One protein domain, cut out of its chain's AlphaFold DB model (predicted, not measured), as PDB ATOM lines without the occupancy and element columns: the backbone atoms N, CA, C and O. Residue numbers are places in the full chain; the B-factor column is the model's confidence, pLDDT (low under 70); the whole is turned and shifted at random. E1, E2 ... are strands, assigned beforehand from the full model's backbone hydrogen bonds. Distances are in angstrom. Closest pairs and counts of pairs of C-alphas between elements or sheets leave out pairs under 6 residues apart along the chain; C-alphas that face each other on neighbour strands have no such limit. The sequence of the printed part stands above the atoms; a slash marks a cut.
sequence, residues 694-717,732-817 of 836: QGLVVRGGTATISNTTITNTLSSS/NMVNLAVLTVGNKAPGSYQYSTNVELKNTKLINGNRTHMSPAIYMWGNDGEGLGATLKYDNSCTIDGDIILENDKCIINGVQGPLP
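Overview. This is residues 694 to 717 and 732 to 817 of the 836 residues of the protein "Cell wall-binding repeat-containing protein" of Peptoclostridium sp. AF21-18 (UniProt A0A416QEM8). The printed part is wound in stacked turns, a short three-sided solenoid whose two larger walls open as a wedge and form a sandwich. E1, E2 and E3 make one turn, E4, E5 and E6 the next, E7, E8 and residues 795 to 796 a third, and E9 and E10 a last, incomplete one. You have 110 residues with no named helix and ten named strands, E1 to E10 in chain order, in three parallel sheets: E1 E4 E7 E9, E2 E5 E8 E10, and the short wall E3 E6. The class is all strand, though 44 of the 110 residues are in named strands. The whole is compact, with a radius of gyration of the C-alphas of 13.0 A, and spans 36 by 32 by 25 A.

Arrangement. Start at E1, residues 694 to 698, an edge strand of the first sheet, which runs, strand beside strand, from E1 to E4, residues 739 to 742, then E7, residues 774 to 777, and then E9, residues 800 to 802, the other edge strand. Look for N 698 and O 740 at 2.9 A, N 741 and O 775 at 2.9 A, and N 776 and O 801 at 2.9 A. The second sheet runs E2, residues 701 to 706, E5, residues 753 to 758, E8, residues 786 to 790, and E10, residues 807 to 809; here N 703 and O 754 are 2.8 A apart, N 755 and O 787 2.8 A, and N 788 and O 808 2.9 A. These two sheets form a sandwich, two sheets face to face, with best planes 27 degrees apart; between E4 and E5 the closest C-alphas are Gly 742 and Thr 753, 5.7 A. E3, residues 709 to 712, and E6, residues 761 to 764, are parallel, with N 710 and O 761 at 2.8 A. Residues 761 to 762 of E6 also pair, parallel, with residues 795 to 796. The closest C-alphas of E1 and E3 are Gln 694 and Asn 712, 5.2 A, while E6 and E7 are only just apart, closest 8.5 A.

Along the chain. Find C-alpha 694 at (150.815, 106.344, 95.441), where E1 begins its 11.0 A run. E2 covers 16.8 A and E5 17.1 A, from C-alpha 753 at (147.311, 116.267, 109.471); E8 covers 13.7 A. E3, E4, E6, E7 and E9 are shorter, and E10 ends at C-alpha 809, (157.851, 121.135, 107.004).

Size, cuts and confidence. Ser 717 and Glu 782 have the two C-alphas farthest apart, 40.7 A. Residues 718 to 731 are not printed, and C-alphas 717 and 732 stand 23.2 A apart across this cut, in the link E3 to E4. Of the links printed whole, none is long. The mean pLDDT of the printed part is 85.7; residues 716 to 717, 732 to 734, 746, 766 to 770 and 817 are under 70.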
ATOM      1  N   GLN A 694     150.310 105.690  94.234       89.50
ATOM      2  CA  GLN A 694     150.815 106.344  95.441       89.50
ATOM      3  C   GLN A 694     151.149 105.280  96.478       89.50
ATOM      4  O   GLN A 694     150.368 104.353  96.677       89.50
ATOM      5  N   GLY A 695     152.262 105.426  97.188       93.69
ATOM      6  CA  GLY A 695     152.564 104.511  98.287       93.69
ATOM      7  C   GLY A 695     151.612 104.743  99.463       93.69
ATOM      8  O   GLY A 695     150.877 103.843  99.870       93.69
ATOM      9  N   LEU A 696     151.582 105.974  99.978       96.00
ATOM     10  CA  LEU A 696     150.847 106.319 101.195       96.00
ATOM     11  C   LEU A 696     150.140 107.676 101.085       96.00
ATOM     12  O   LEU A 696     150.734 108.687 100.704       96.00
ATOM     13  N   VAL A 697     148.872 107.715 101.495       94.38
ATOM     14  CA  VAL A 697     148.076 108.942 101.605       94.38
ATOM     15  C   VAL A 697     147.580 109.105 103.038       94.38
ATOM     16  O   VAL A 697     146.843 108.256 103.536       94.38
ATOM     17  N   VAL A 698     147.937 110.228 103.672       95.38
ATOM     18  CA  VAL A 698     147.494 110.607 105.021       95.38
ATOM     19  C   VAL A 698     146.706 111.916 104.954       95.38
ATOM     20  O   VAL A 698     147.262 112.966 104.634       95.38
ATOM     21  N   ARG A 699     145.406 111.879 105.268       90.12
ATOM     22  CA  ARG A 699     144.517 113.056 105.310       90.12
ATOM     23  C   ARG A 699     143.770 113.114 106.626       90.12
ATOM     24  O   ARG A 699     142.623 112.695 106.720       90.12
ATOM     25  N   GLY A 700     144.417 113.664 107.636       90.44
ATOM     26  CA  GLY A 700     143.856 113.821 108.967       90.44
ATOM     27  C   GLY A 700     144.492 112.892 109.986       90.44
ATOM     28  O   GLY A 700     144.801 111.746 109.693       90.44
ATOM     29  N   GLY A 701     144.664 113.394 111.206       94.31
ATOM     30  CA  GLY A 701     145.245 112.635 112.307       94.31
ATOM     31  C   GLY A 701     146.764 112.735 112.373       94.31
ATOM     32  O   GLY A 701     147.361 113.690 111.874       94.31
ATOM     33  N   THR A 702     147.371 111.758 113.044       97.25
ATOM     34  CA  THR A 702     148.818 111.705 113.279       97.25
ATOM     35  C   THR A 702     149.389 110.397 112.750       97.25
ATOM     36  O   THR A 702     148.935 109.333 113.163       97.25
ATOM     37  N   ALA A 703     150.391 110.478 111.875       98.38
ATOM     38  CA  ALA A 703     151.153 109.335 111.395       98.38
ATOM     39  C   ALA A 703     152.612 109.407 111.868       98.38
ATOM     40  O   ALA A 703     153.280 110.416 111.658       98.38
ATOM     41  N   THR A 704     153.107 108.333 112.480       98.00
ATOM     42  CA  THR A 704     154.527 108.143 112.808       98.00
ATOM     43  C   THR A 704     155.061 107.001 111.963       98.00
ATOM     44  O   THR A 704     154.537 105.892 112.042       98.00
ATOM     45  N   ILE A 705     156.069 107.283 111.138       98.38
ATOM     46  CA  ILE A 705     156.597 106.357 110.139       98.38
ATOM     47  C   ILE A 705     158.097 106.192 110.369       98.38
ATOM     48  O   ILE A 705     158.846 107.160 110.227       98.38
ATOM     49  N   SER A 706     158.540 104.982 110.704       85.56
ATOM     50  CA  SER A 706     159.947 104.680 110.966       85.56
ATOM     51  C   SER A 706     160.469 103.482 110.183       85.56
ATOM     52  O   SER A 706     159.720 102.546 109.907       85.56
ATOM     53  N   ASN A 707     161.754 103.498 109.817       80.69
ATOM     54  CA  ASN A 707     162.461 102.361 109.202       80.69
ATOM     55  C   ASN A 707     161.752 101.790 107.958       80.69
ATOM     56  O   ASN A 707     161.787 100.593 107.707       80.69
ATOM     57  N   THR A 708     161.015 102.623 107.226       87.25
ATOM     58  CA  THR A 708     160.043 102.164 106.225       87.25
ATOM     59  C   THR A 708     160.464 102.607 104.832       87.25
ATOM     60  O   THR A 708     160.889 103.746 104.641       87.25
ATOM     61  N   THR A 709     160.295 101.734 103.840       89.56
ATOM     62  CA  THR A 709     160.428 102.106 102.425       89.56
ATOM     63  C   THR A 709     159.047 102.303 101.813       89.56
ATOM     64  O   THR A 709     158.195 101.423 101.902       89.56
ATOM     65  N   ILE A 710     158.821 103.455 101.183       96.38
ATOM     66  CA  ILE A 710     157.578 103.801 100.488       96.38
ATOM     67  C   ILE A 710     157.903 104.023  99.014       96.38
ATOM     68  O   ILE A 710     158.834 104.755  98.677       96.38
ATOM     69  N   THR A 711     157.154 103.387  98.124       92.94
ATOM     70  CA  THR A 711     157.403 103.418  96.682       92.94
ATOM     71  C   THR A 711     156.102 103.542  95.906       92.94
ATOM     72  O   THR A 711     155.058 103.031  96.323       92.94
ATOM     73  N   ASN A 712     156.173 104.219  94.760       88.62
ATOM     74  CA  ASN A 712     155.173 104.099  93.709       88.62
ATOM     75  C   ASN A 712     155.774 103.507  92.425       88.62
ATOM     76  O   ASN A 712     156.964 103.673  92.161       88.62
ATOM     77  N   THR A 713     154.960 102.821  91.622       86.00
ATOM     78  CA  THR A 713     155.426 102.115  90.410       86.00
ATOM     79  C   THR A 713     154.791 102.630  89.115       86.00
ATOM     80  O   THR A 713     154.847 101.957  88.086       86.00
ATOM     81  N   LEU A 714     154.166 103.809  89.147       77.56
ATOM     82  CA  LEU A 714     153.446 104.386  88.013       77.56
ATOM     83  C   LEU A 714     154.376 104.681  86.826       77.56
ATOM     84  O   LEU A 714     155.358 105.410  86.972       77.56
ATOM     85  N   SER A 715     154.022 104.222  85.624       72.31
ATOM     86  CA  SER A 715     154.803 104.490  84.409       72.31
ATOM     87  C   SER A 715     154.671 105.942  83.909       72.31
ATOM     88  O   SER A 715     153.660 106.616  84.126       72.31
ATOM     89  N   SER A 716     155.675 106.443  83.177       67.88
ATOM     90  CA  SER A 716     155.633 107.789  82.571       67.88
ATOM     91  C   SER A 716     154.533 107.949  81.517       67.88
ATOM     92  O   SER A 716     154.031 109.056  81.332       67.88
ATOM     93  N   SER A 717     154.115 106.863  80.860       67.31
ATOM     94  CA  SER A 717     152.989 106.866  79.918       67.31
ATOM     95  C   SER A 717     151.633 107.035  80.602       67.31
ATOM     96  O   SER A 717     150.777 107.749  80.080       67.31
ATOM     97  N   ASN A 732     137.479 114.855  96.668       58.19
ATOM     98  CA  ASN A 732     138.601 113.886  96.647       58.19
ATOM     99  C   ASN A 732     139.775 114.271  95.728       58.19
ATOM    100  O   ASN A 732     140.391 113.412  95.110       58.19
ATOM    101  N   MET A 733     140.132 115.551  95.638       64.56
ATOM    102  CA  MET A 733     141.279 115.969  94.820       64.56
ATOM    103  C   MET A 733     142.611 115.514  95.442       64.56
ATOM    104  O   MET A 733     143.012 116.004  96.498       64.56
ATOM    105  N   VAL A 734     143.300 114.576  94.784       65.94
ATOM    106  CA  VAL A 734     144.588 114.010  95.220       65.94
ATOM    107  C   VAL A 734     145.648 114.275  94.160       65.94
ATOM    108  O   VAL A 734     145.512 113.797  93.040       65.94
ATOM    109  N   ASN A 735     146.728 114.979  94.489       72.44
ATOM    110  CA  ASN A 735     147.887 114.975  93.596       72.44
ATOM    111  C   ASN A 735     148.662 113.661  93.754       72.44
ATOM    112  O   ASN A 735     148.710 113.098  94.846       72.44
ATOM    113  N   LEU A 736     149.257 113.181  92.663       81.56
ATOM    114  CA  LEU A 736     150.137 112.017  92.689       81.56
ATOM    115  C   LEU A 736     151.401 112.338  93.481       81.56
ATOM    116  O   LEU A 736     152.001 113.389  93.286       81.56
ATOM    117  N   ALA A 737     151.782 111.428  94.370       89.25
ATOM    118  CA  ALA A 737     153.046 111.463  95.086       89.25
ATOM    119  C   ALA A 737     153.325 110.089  95.690       89.25
ATOM    120  O   ALA A 737     152.388 109.319  95.926       89.25
ATOM    121  N   VAL A 738     154.589 109.814  96.020       93.12
ATOM    122  CA  VAL A 738     154.940 108.649  96.849       93.12
ATOM    123  C   VAL A 738     154.258 108.767  98.218       93.12
ATOM    124  O   VAL A 738     153.606 107.822  98.665       93.12
ATOM    125  N   LEU A 739     154.337 109.957  98.829       95.69
ATOM    126  CA  LEU A 739     153.650 110.327 100.067       95.69
ATOM    127  C   LEU A 739     152.791 111.585  99.872       95.69
ATOM    128  O   LEU A 739     153.296 112.653  99.524       95.69
ATOM    129  N   THR A 740     151.494 111.485 100.163       93.88
ATOM    130  CA  THR A 740     150.582 112.641 100.210       93.88
ATOM    131  C   THR A 740     150.185 112.972 101.641       93.88
ATOM    132  O   THR A 740     149.704 112.098 102.363       93.88
ATOM    133  N   VAL A 741     150.314 114.245 102.019       94.75
ATOM    134  CA  VAL A 741     149.951 114.762 103.343       94.75
ATOM    135  C   VAL A 741     148.901 115.866 103.212       94.75
ATOM    136  O   VAL A 741     149.139 116.916 102.615       94.75
ATOM    137  N   GLY A 742     147.735 115.640 103.810       90.88
ATOM    138  CA  GLY A 742     146.613 116.575 103.802       90.88
ATOM    139  C   GLY A 742     145.712 116.462 102.567       90.88
ATOM    140  O   GLY A 742     145.802 115.522 101.767       90.88
ATOM    141  N   ASN A 743     144.766 117.395 102.441       85.69
ATOM    142  CA  ASN A 743     143.674 117.308 101.470       85.69
ATOM    143  C   ASN A 743     143.444 118.625 100.721       85.69
ATOM    144  O   ASN A 743     143.157 119.640 101.346       85.69
ATOM    145  N   LYS A 744     143.463 118.584  99.385       80.56
ATOM    146  CA  LYS A 744     143.295 119.752  98.507       80.56
ATOM    147  C   LYS A 744     141.849 120.225  98.335       80.56
ATOM    148  O   LYS A 744     141.624 121.333  97.853       80.56
ATOM    149  N   ALA A 745     140.859 119.401  98.678       75.25
ATOM    150  CA  ALA A 745     139.464 119.710  98.376       75.25
ATOM    151  C   ALA A 745     138.993 121.020  99.050       75.25
ATOM    152  O   ALA A 745     139.152 121.164 100.265       75.25
ATOM    153  N   PRO A 746     138.369 121.961  98.314       67.25
ATOM    154  CA  PRO A 746     137.832 123.185  98.896       67.25
ATOM    155  C   PRO A 746     136.530 122.883  99.655       67.25
ATOM    156  O   PRO A 746     135.489 122.614  99.060       67.25
ATOM    157  N   GLY A 747     136.583 122.906 100.989       71.38
ATOM    158  CA  GLY A 747     135.393 122.867 101.849       71.38
ATOM    159  C   GLY A 747     134.844 121.482 102.219       71.38
ATOM    160  O   GLY A 747     133.862 121.412 102.952       71.38
ATOM    161  N   SER A 748     135.471 120.385 101.784       77.75
ATOM    162  CA  SER A 748     135.132 119.017 102.224       77.75
ATOM    163  C   SER A 748     136.325 118.348 102.900       77.75
ATOM    164  O   SER A 748     137.463 118.593 102.507       77.75
ATOM    165  N   TYR A 749     136.068 117.510 103.912       82.12
ATOM    166  CA  TYR A 749     137.079 116.690 104.604       82.12
ATOM    167  C   TYR A 749     138.323 117.489 105.039       82.12
ATOM    168  O   TYR A 749     139.454 117.177 104.665       82.12
ATOM    169  N   GLN A 750     138.093 118.588 105.764       86.94
ATOM    170  CA  GLN A 750     139.148 119.472 106.261       86.94
ATOM    171  C   GLN A 750     139.684 118.933 107.591       86.94
ATOM    172  O   GLN A 750     138.968 118.953 108.595       86.94
ATOM    173  N   TYR A 751     140.930 118.453 107.602       88.88
ATOM    174  CA  TYR A 751     141.515 117.791 108.768       88.88
ATOM    175  C   TYR A 751     142.904 118.335 109.096       88.88
ATOM    176  O   TYR A 751     143.711 118.600 108.208       88.88
ATOM    177  N   SER A 752     143.210 118.437 110.390       92.44
ATOM    178  CA  SER A 752     144.593 118.607 110.837       92.44
ATOM    179  C   SER A 752     145.361 117.318 110.564       92.44
ATOM    180  O   SER A 752     144.907 116.245 110.967       92.44
ATOM    181  N   THR A 753     146.487 117.418 109.862       95.62
ATOM    182  CA  THR A 753     147.311 116.267 109.471       95.62
ATOM    183  C   THR A 753     148.740 116.461 109.956       95.62
ATOM    184  O   THR A 753     149.378 117.447 109.601       95.62
ATOM    185  N   ASN A 754     149.260 115.517 110.735       97.44
ATOM    186  CA  ASN A 754     150.624 115.557 111.260       97.44
ATOM    187  C   ASN A 754     151.354 114.264 110.895       97.44
ATOM    188  O   ASN A 754     150.871 113.180 111.207       97.44
ATOM    189  N   VAL A 755     152.506 114.371 110.242       98.44
ATOM    190  CA  VAL A 755     153.319 113.226 109.821       98.44
ATOM    191  C   VAL A 755     154.745 113.390 110.335       98.44
ATOM    192  O   VAL A 755     155.336 114.462 110.209       98.44
ATOM    193  N   GLU A 756     155.305 112.329 110.902       98.31
ATOM    194  CA  GLU A 756     156.705 112.245 111.321       98.31
ATOM    195  C   GLU A 756     157.385 111.059 110.627       98.31
ATOM    196  O   GLU A 756     156.858 109.948 110.667       98.31
ATOM    197  N   LEU A 757     158.538 111.297 109.994       97.75
ATOM    198  CA  LEU A 757     159.368 110.288 109.331       97.75
ATOM    199  C   LEU A 757     160.709 110.132 110.063       97.75
ATOM    200  O   LEU A 757     161.354 111.133 110.382       97.75
ATOM    201  N   LYS A 758     161.151 108.891 110.283       87.62
ATOM    202  CA  LYS A 758     162.459 108.547 110.867       87.62
ATOM    203  C   LYS A 758     163.078 107.384 110.108       87.62
ATOM    204  O   LYS A 758     162.468 106.326 110.041       87.62
ATOM    205  N   ASN A 759     164.286 107.530 109.581       82.69
ATOM    206  CA  ASN A 759     164.949 106.472 108.813       82.69
ATOM    207  C   ASN A 759     164.040 105.887 107.707       82.69
ATOM    208  O   ASN A 759     163.911 104.675 107.550       82.69
ATOM    209  N   THR A 760     163.311 106.756 107.002       89.44
ATOM    210  CA  THR A 760     162.314 106.363 105.995       89.44
ATOM    211  C   THR A 760     162.840 106.691 104.604       89.44
ATOM    212  O   THR A 760     163.333 107.795 104.359       89.44
ATOM    213  N   LYS A 761     162.706 105.747 103.671       91.19
ATOM    214  CA  LYS A 761     163.124 105.892 102.274       91.19
ATOM    215  C   LYS A 761     161.902 106.060 101.376       91.19
ATOM    216  O   LYS A 761     161.037 105.193 101.328       91.19
ATOM    217  N   LEU A 762     161.823 107.170 100.650       93.94
ATOM    218  CA  LEU A 762     160.806 107.409  99.629       93.94
ATOM    219  C   LEU A 762     161.468 107.230  98.268       93.94
ATOM    220  O   LEU A 762     162.351 108.009  97.912       93.94
ATOM    221  N   ILE A 763     161.046 106.210  97.524       87.38
ATOM    222  CA  ILE A 763     161.545 105.907  96.180       87.38
ATOM    223  C   ILE A 763     160.455 106.278  95.185       87.38
ATOM    224  O   ILE A 763     159.371 105.696  95.188       87.38
ATOM    225  N   ASN A 764     160.737 107.254  94.335       82.75
ATOM    226  CA  ASN A 764     159.808 107.669  93.300       82.75
ATOM    227  C   ASN A 764     160.124 106.929  92.004       82.75
ATOM    228  O   ASN A 764     161.130 107.214  91.350       82.75
ATOM    229  N   GLY A 765     159.251 105.995  91.618       72.62
ATOM    230  CA  GLY A 765     159.420 105.204  90.399       72.62
ATOM    231  C   GLY A 765     159.398 106.042  89.117       72.62
ATOM    232  O   GLY A 765     159.783 105.558  88.056       72.62
ATOM    233  N   ASN A 766     158.977 107.309  89.199       67.56
ATOM    234  CA  ASN A 766     158.822 108.192  88.056       67.56
ATOM    235  C   ASN A 766     159.136 109.643  88.449       67.56
ATOM    236  O   ASN A 766     158.252 110.424  88.802       67.56
ATOM    237  N   ARG A 767     160.431 109.986  88.394       60.59
ATOM    238  CA  ARG A 767     161.033 111.266  88.820       60.59
ATOM    239  C   ARG A 767     160.603 112.457  87.954       60.59
ATOM    240  O   ARG A 767     161.403 113.049  87.234       60.59
ATOM    241  N   THR A 768     159.327 112.806  88.004       62.09
ATOM    242  CA  THR A 768     158.755 113.950  87.292       62.09
ATOM    243  C   THR A 768     158.112 114.911  88.284       62.09
ATOM    244  O   THR A 768     157.559 114.496  89.300       62.09
ATOM    245  N   HIS A 769     158.110 116.204  87.962       61.22
ATOM    246  CA  HIS A 769     157.456 117.236  88.775       61.22
ATOM    247  C   HIS A 769     155.935 117.019  88.943       61.22
ATOM    248  O   HIS A 769     155.320 117.584  89.844       61.22
ATOM    249  N   MET A 770     155.309 116.212  88.074       67.50
ATOM    250  CA  MET A 770     153.878 115.876  88.127       67.50
ATOM    251  C   MET A 770     153.555 114.760  89.139       67.50
ATOM    252  O   MET A 770     152.385 114.542  89.450       67.50
ATOM    253  N   SER A 771     154.577 114.066  89.648       78.38
ATOM    254  CA  SER A 771     154.490 113.071  90.719       78.38
ATOM    255  C   SER A 771     155.673 113.281  91.671       78.38
ATOM    256  O   SER A 771     156.644 112.529  91.592       78.38
ATOM    257  N   PRO A 772     155.657 114.312  92.537       86.56
ATOM    258  CA  PRO A 772     156.709 114.537  93.531       86.56
ATOM    259  C   PRO A 772     156.899 113.344  94.480       86.56
ATOM    260  O   PRO A 772     156.020 112.496  94.642       86.56
ATOM    261  N   ALA A 773     158.035 113.304  95.179       90.06
ATOM    262  CA  ALA A 773     158.213 112.358  96.279       90.06
ATOM    263  C   ALA A 773     157.217 112.661  97.409       90.06
ATOM    264  O   ALA A 773     156.577 111.755  97.945       90.06
ATOM    265  N   ILE A 774     157.041 113.947  97.726       93.19
ATOM    266  CA  ILE A 774     156.116 114.404  98.764       93.19
ATOM    267  C   ILE A 774     155.227 115.518  98.226       93.19
ATOM    268  O   ILE A 774     155.710 116.529  97.713       93.19
ATOM    269  N   TYR A 775     153.921 115.369  98.429       92.12
ATOM    270  CA  TYR A 775     152.946 116.426  98.191       92.12
ATOM    271  C   TYR A 775     152.217 116.802  99.478       92.12
ATOM    272  O   TYR A 775     151.661 115.932 100.154       92.12
ATOM    273  N   MET A 776     152.179 118.096  99.795       93.06
ATOM    274  CA  MET A 776     151.509 118.620 100.982       93.06
ATOM    275  C   MET A 776     150.465 119.684 100.639       93.06
ATOM    276  O   MET A 776     150.735 120.622  99.882       93.06
ATOM    277  N   TRP A 777     149.293 119.568 101.270       91.25
ATOM    278  CA  TRP A 777     148.254 120.597 101.262       91.25
ATOM    279  C   TRP A 777     147.682 120.811 102.665       91.25
ATOM    280  O   TRP A 777     147.061 119.912 103.234       91.25
ATOM    281  N   GLY A 778     147.837 122.016 103.214       91.12
ATOM    282  CA  GLY A 778     147.258 122.379 104.503       91.12
ATOM    283  C   GLY A 778     145.829 122.898 104.349       91.12
ATOM    284  O   GLY A 778     145.559 123.737 103.493       91.12
ATOM    285  N   ASN A 779     144.903 122.391 105.163       89.50
ATOM    286  CA  ASN A 779     143.514 122.850 105.174       89.50
ATOM    287  C   ASN A 779     143.351 124.191 105.908       89.50
ATOM    288  O   ASN A 779     144.058 124.458 106.878       89.50
ATOM    289  N   ASP A 780     142.391 125.003 105.462       82.19
ATOM    290  CA  ASP A 780     142.104 126.321 106.036       82.19
ATOM    291  C   ASP A 780     141.221 126.221 107.288       82.19
ATOM    292  O   ASP A 780     140.199 125.537 107.281       82.19
ATOM    293  N   GLY A 781     141.579 126.955 108.344       79.00
ATOM    294  CA  GLY A 781     140.801 127.089 109.581       79.00
ATOM    295  C   GLY A 781     141.657 126.991 110.845       79.00
ATOM    296  O   GLY A 781     142.777 126.486 110.824       79.00
ATOM    297  N   GLU A 782     141.144 127.503 111.963       73.19
ATOM    298  CA  GLU A 782     141.851 127.466 113.247       73.19
ATOM    299  C   GLU A 782     142.066 126.011 113.709       73.19
ATOM    300  O   GLU A 782     141.124 125.222 113.770       73.19
ATOM    301  N   GLY A 783     143.320 125.637 113.990       76.62
ATOM    302  CA  GLY A 783     143.706 124.270 114.375       76.62
ATOM    303  C   GLY A 783     143.839 123.266 113.217       76.62
ATOM    304  O   GLY A 783     144.171 122.103 113.458       76.62
ATOM    305  N   LEU A 784     143.610 123.695 111.971       86.75
ATOM    306  CA  LEU A 784     143.829 122.902 110.759       86.75
ATOM    307  C   LEU A 784     145.210 123.188 110.145       86.75
ATOM    308  O   LEU A 784     145.926 124.090 110.576       86.75
ATOM    309  N   GLY A 785     145.608 122.368 109.169       91.06
ATOM    310  CA  GLY A 785     146.902 122.466 108.493       91.06
ATOM    311  C   GLY A 785     147.530 121.101 108.223       91.06
ATOM    312  O   GLY A 785     146.957 120.058 108.555       91.06
ATOM    313  N   ALA A 786     148.712 121.117 107.610       94.75
ATOM    314  CA  ALA A 786     149.498 119.919 107.336       94.75
ATOM    315  C   ALA A 786     150.936 120.109 107.828       94.75
ATOM    316  O   ALA A 786     151.646 120.991 107.346       94.75
ATOM    317  N   THR A 787     151.371 119.262 108.759       96.31
ATOM    318  CA  THR A 787     152.730 119.275 109.305       96.31
ATOM    319  C   THR A 787     153.475 118.012 108.902       96.31
ATOM    320  O   THR A 787     152.951 116.910 109.059       96.31
ATOM    321  N   LEU A 788     154.718 118.165 108.450       97.25
ATOM    322  CA  LEU A 788     155.656 117.076 108.204       97.25
ATOM    323  C   LEU A 788     156.962 117.328 108.967       97.25
ATOM    324  O   LEU A 788     157.542 118.413 108.885       97.25
ATOM    325  N   LYS A 789     157.441 116.321 109.697       96.81
ATOM    326  CA  LYS A 789     158.764 116.309 110.333       96.81
ATOM    327  C   LYS A 789     159.579 115.128 109.822       96.81
ATOM    328  O   LYS A 789     159.045 114.028 109.749       96.81
ATOM    329  N   TYR A 790     160.847 115.341 109.496       95.31
ATOM    330  CA  TYR A 790     161.795 114.277 109.168       95.31
ATOM    331  C   TYR A 790     163.229 114.708 109.483       95.31
ATOM    332  O   TYR A 790     163.548 115.897 109.418       95.31
ATOM    333  N   ASP A 791     164.086 113.750 109.830       85.88
ATOM    334  CA  ASP A 791     165.509 113.978 110.098       85.88
ATOM    335  C   ASP A 791     166.410 113.533 108.925       85.88
ATOM    336  O   ASP A 791     165.939 113.052 107.893       85.88
ATOM    337  N   ASN A 792     167.726 113.698 109.093       86.31
ATOM    338  CA  ASN A 792     168.729 113.400 108.065       86.31
ATOM    339  C   ASN A 792     168.921 111.898 107.778       86.31
ATOM    340  O   ASN A 792     169.676 111.567 106.870       86.31
ATOM    341  N   SER A 793     168.292 110.995 108.539       80.81
ATOM    342  CA  SER A 793     168.310 109.557 108.229       80.81
ATOM    343  C   SER A 793     167.298 109.183 107.141       80.81
ATOM    344  O   SER A 793     167.377 108.102 106.566       80.81
ATOM    345  N   CYS A 794     166.353 110.071 106.816       80.81
ATOM    346  CA  CYS A 794     165.410 109.846 105.726       80.81
ATOM    347  C   CYS A 794     166.051 110.104 104.355       80.81
ATOM    348  O   CYS A 794     166.770 111.083 104.159       80.81
ATOM    349  N   THR A 795     165.697 109.277 103.370       88.94
ATOM    350  CA  THR A 795     166.066 109.479 101.961       88.94
ATOM    351  C   THR A 795     164.816 109.817 101.158       88.94
ATOM    352  O   THR A 795     163.863 109.039 101.149       88.94
ATOM    353  N   ILE A 796     164.806 110.960 100.473       91.44
ATOM    354  CA  ILE A 796     163.663 111.430  99.677       91.44
ATOM    355  C   ILE A 796     164.106 111.542  98.216       91.44
ATOM    356  O   ILE A 796     164.836 112.463  97.856       91.44
ATOM    357  N   ASP A 797     163.685 110.593  97.380       86.25
ATOM    358  CA  ASP A 797     163.998 110.583  95.949       86.25
ATOM    359  C   ASP A 797     162.935 111.347  95.143       86.25
ATOM    360  O   ASP A 797     161.944 110.774  94.695       86.25
ATOM    361  N   GLY A 798     163.118 112.659  94.977       83.56
ATOM    362  CA  GLY A 798     162.262 113.522  94.156       83.56
ATOM    363  C   GLY A 798     161.822 114.802  94.866       83.56
ATOM    364  O   GLY A 798     162.234 115.089  95.987       83.56
ATOM    365  N   ASP A 799     160.972 115.581  94.195       86.69
ATOM    366  CA  ASP A 799     160.564 116.899  94.688       86.69
ATOM    367  C   ASP A 799     159.675 116.819  95.940       86.69
ATOM    368  O   ASP A 799     158.898 115.878  96.128       86.69
ATOM    369  N   ILE A 800     159.751 117.865  96.767       89.94
ATOM    370  CA  ILE A 800     158.818 118.132  97.864       89.94
ATOM    371  C   ILE A 800     158.014 119.376  97.501       89.94
ATOM    372  O   ILE A 800     158.581 120.452  97.308       89.94
ATOM    373  N   ILE A 801     156.691 119.247  97.446       88.62
ATOM    374  CA  ILE A 801     155.792 120.349  97.094       88.62
ATOM    375  C   ILE A 801     154.941 120.740  98.304       88.62
ATOM    376  O   ILE A 801     154.165 119.933  98.814       88.62
ATOM    377  N   LEU A 802     155.057 122.008  98.716       90.56
ATOM    378  CA  LEU A 802     154.176 122.664  99.686       90.56
ATOM    379  C   LEU A 802     153.295 123.672  98.946       90.56
ATOM    380  O   LEU A 802     153.790 124.702  98.491       90.56
ATOM    381  N   GLU A 803     152.006 123.388  98.805       87.06
ATOM    382  CA  GLU A 803     151.145 124.201  97.927       87.06
ATOM    383  C   GLU A 803     150.668 125.511  98.538       87.06
ATOM    384  O   GLU A 803     150.345 126.449  97.812       87.06
ATOM    385  N   ASN A 804     150.596 125.591  99.864       89.00
ATOM    386  CA  ASN A 804     150.085 126.768 100.549       89.00
ATOM    387  C   ASN A 804     150.822 127.051 101.860       89.00
ATOM    388  O   ASN A 804     151.628 126.254 102.347       89.00
ATOM    389  N   ASP A 805     150.517 128.208 102.439       89.62
ATOM    390  CA  ASP A 805     151.084 128.694 103.696       89.62
ATOM    391  C   ASP A 805     150.589 127.934 104.934       89.62
ATOM    392  O   ASP A 805     151.054 128.187 106.041       89.62
ATOM    393  N   LYS A 806     149.663 126.986 104.779       93.25
ATOM    394  CA  LYS A 806     149.189 126.105 105.858       93.25
ATOM    395  C   LYS A 806     149.986 124.802 105.951       93.25
ATOM    396  O   LYS A 806     149.710 123.972 106.820       93.25
ATOM    397  N   CYS A 807     150.960 124.616 105.062       93.50
ATOM    398  CA  CYS A 807     151.924 123.526 105.118       93.50
ATOM    399  C   CYS A 807     153.139 123.938 105.954       93.50
ATOM    400  O   CYS A 807     153.735 124.988 105.707       93.50
ATOM    401  N   ILE A 808     153.537 123.087 106.898       93.38
ATOM    402  CA  ILE A 808     154.737 123.266 107.718       93.38
ATOM    403  C   ILE A 808     155.621 122.029 107.564       93.38
ATOM    404  O   ILE A 808     155.197 120.922 107.887       93.38
ATOM    405  N   ILE A 809     156.861 122.210 107.118       92.88
ATOM    406  CA  ILE A 809     157.851 121.135 107.004       92.88
ATOM    407  C   ILE A 809     159.079 121.462 107.849       92.88
ATOM    408  O   ILE A 809     159.680 122.516 107.676       92.88
ATOM    409  N   ASN A 810     159.437 120.609 108.813       91.25
ATOM    410  CA  ASN A 810     160.570 120.848 109.726       91.25
ATOM    411  C   ASN A 810     160.582 122.261 110.363       91.25
ATOM    412  O   ASN A 810     161.635 122.843 110.605       91.25
ATOM    413  N   GLY A 811     159.398 122.829 110.630       86.75
ATOM    414  CA  GLY A 811     159.233 124.181 111.182       86.75
ATOM    415  C   GLY A 811     159.249 125.325 110.156       86.75
ATOM    416  O   GLY A 811     159.026 126.469 110.539       86.75
ATOM    417  N   VAL A 812     159.462 125.037 108.871       84.31
ATOM    418  CA  VAL A 812     159.417 126.005 107.764       84.31
ATOM    419  C   VAL A 812     158.017 126.036 107.151       84.31
ATOM    420  O   VAL A 812     157.469 124.996 106.790       84.31
ATOM    421  N   GLN A 813     157.440 127.231 107.025       89.25
ATOM    422  CA  GLN A 813     156.117 127.457 106.440       89.25
ATOM    423  C   GLN A 813     156.203 127.605 104.908       89.25
ATOM    424  O   GLN A 813     157.125 128.246 104.404       89.25
ATOM    425  N   GLY A 814     155.264 127.003 104.169       83.69
ATOM    426  CA  GLY A 814     155.169 127.114 102.706       83.69
ATOM    427  C   GLY A 814     154.542 128.432 102.202       83.69
ATOM    428  O   GLY A 814     154.197 129.296 103.008       83.69
ATOM    429  N   PRO A 815     154.350 128.598 100.876       79.25
ATOM    430  CA  PRO A 815     154.877 127.743  99.810       79.25
ATOM    431  C   PRO A 815     156.396 127.924  99.640       79.25
ATOM    432  O   PRO A 815     156.925 129.024  99.795       79.25
ATOM    433  N   LEU A 816     157.104 126.847  99.289       70.62
ATOM    434  CA  LEU A 816     158.508 126.934  98.868       70.62
ATOM    435  C   LEU A 816     158.585 127.373  97.393       70.62
ATOM    436  O   LEU A 816     157.675 127.053  96.620       70.62
ATOM    437  N   PRO A 817     159.633 128.109  96.973       57.12
ATOM    438  CA  PRO A 817     159.792 128.504  95.577       57.12
ATOM    439  C   PRO A 817     159.821 127.263  94.679       57.12
ATOM    440  O   PRO A 817     160.597 126.337  94.912       57.12
TER     441      PRO A 817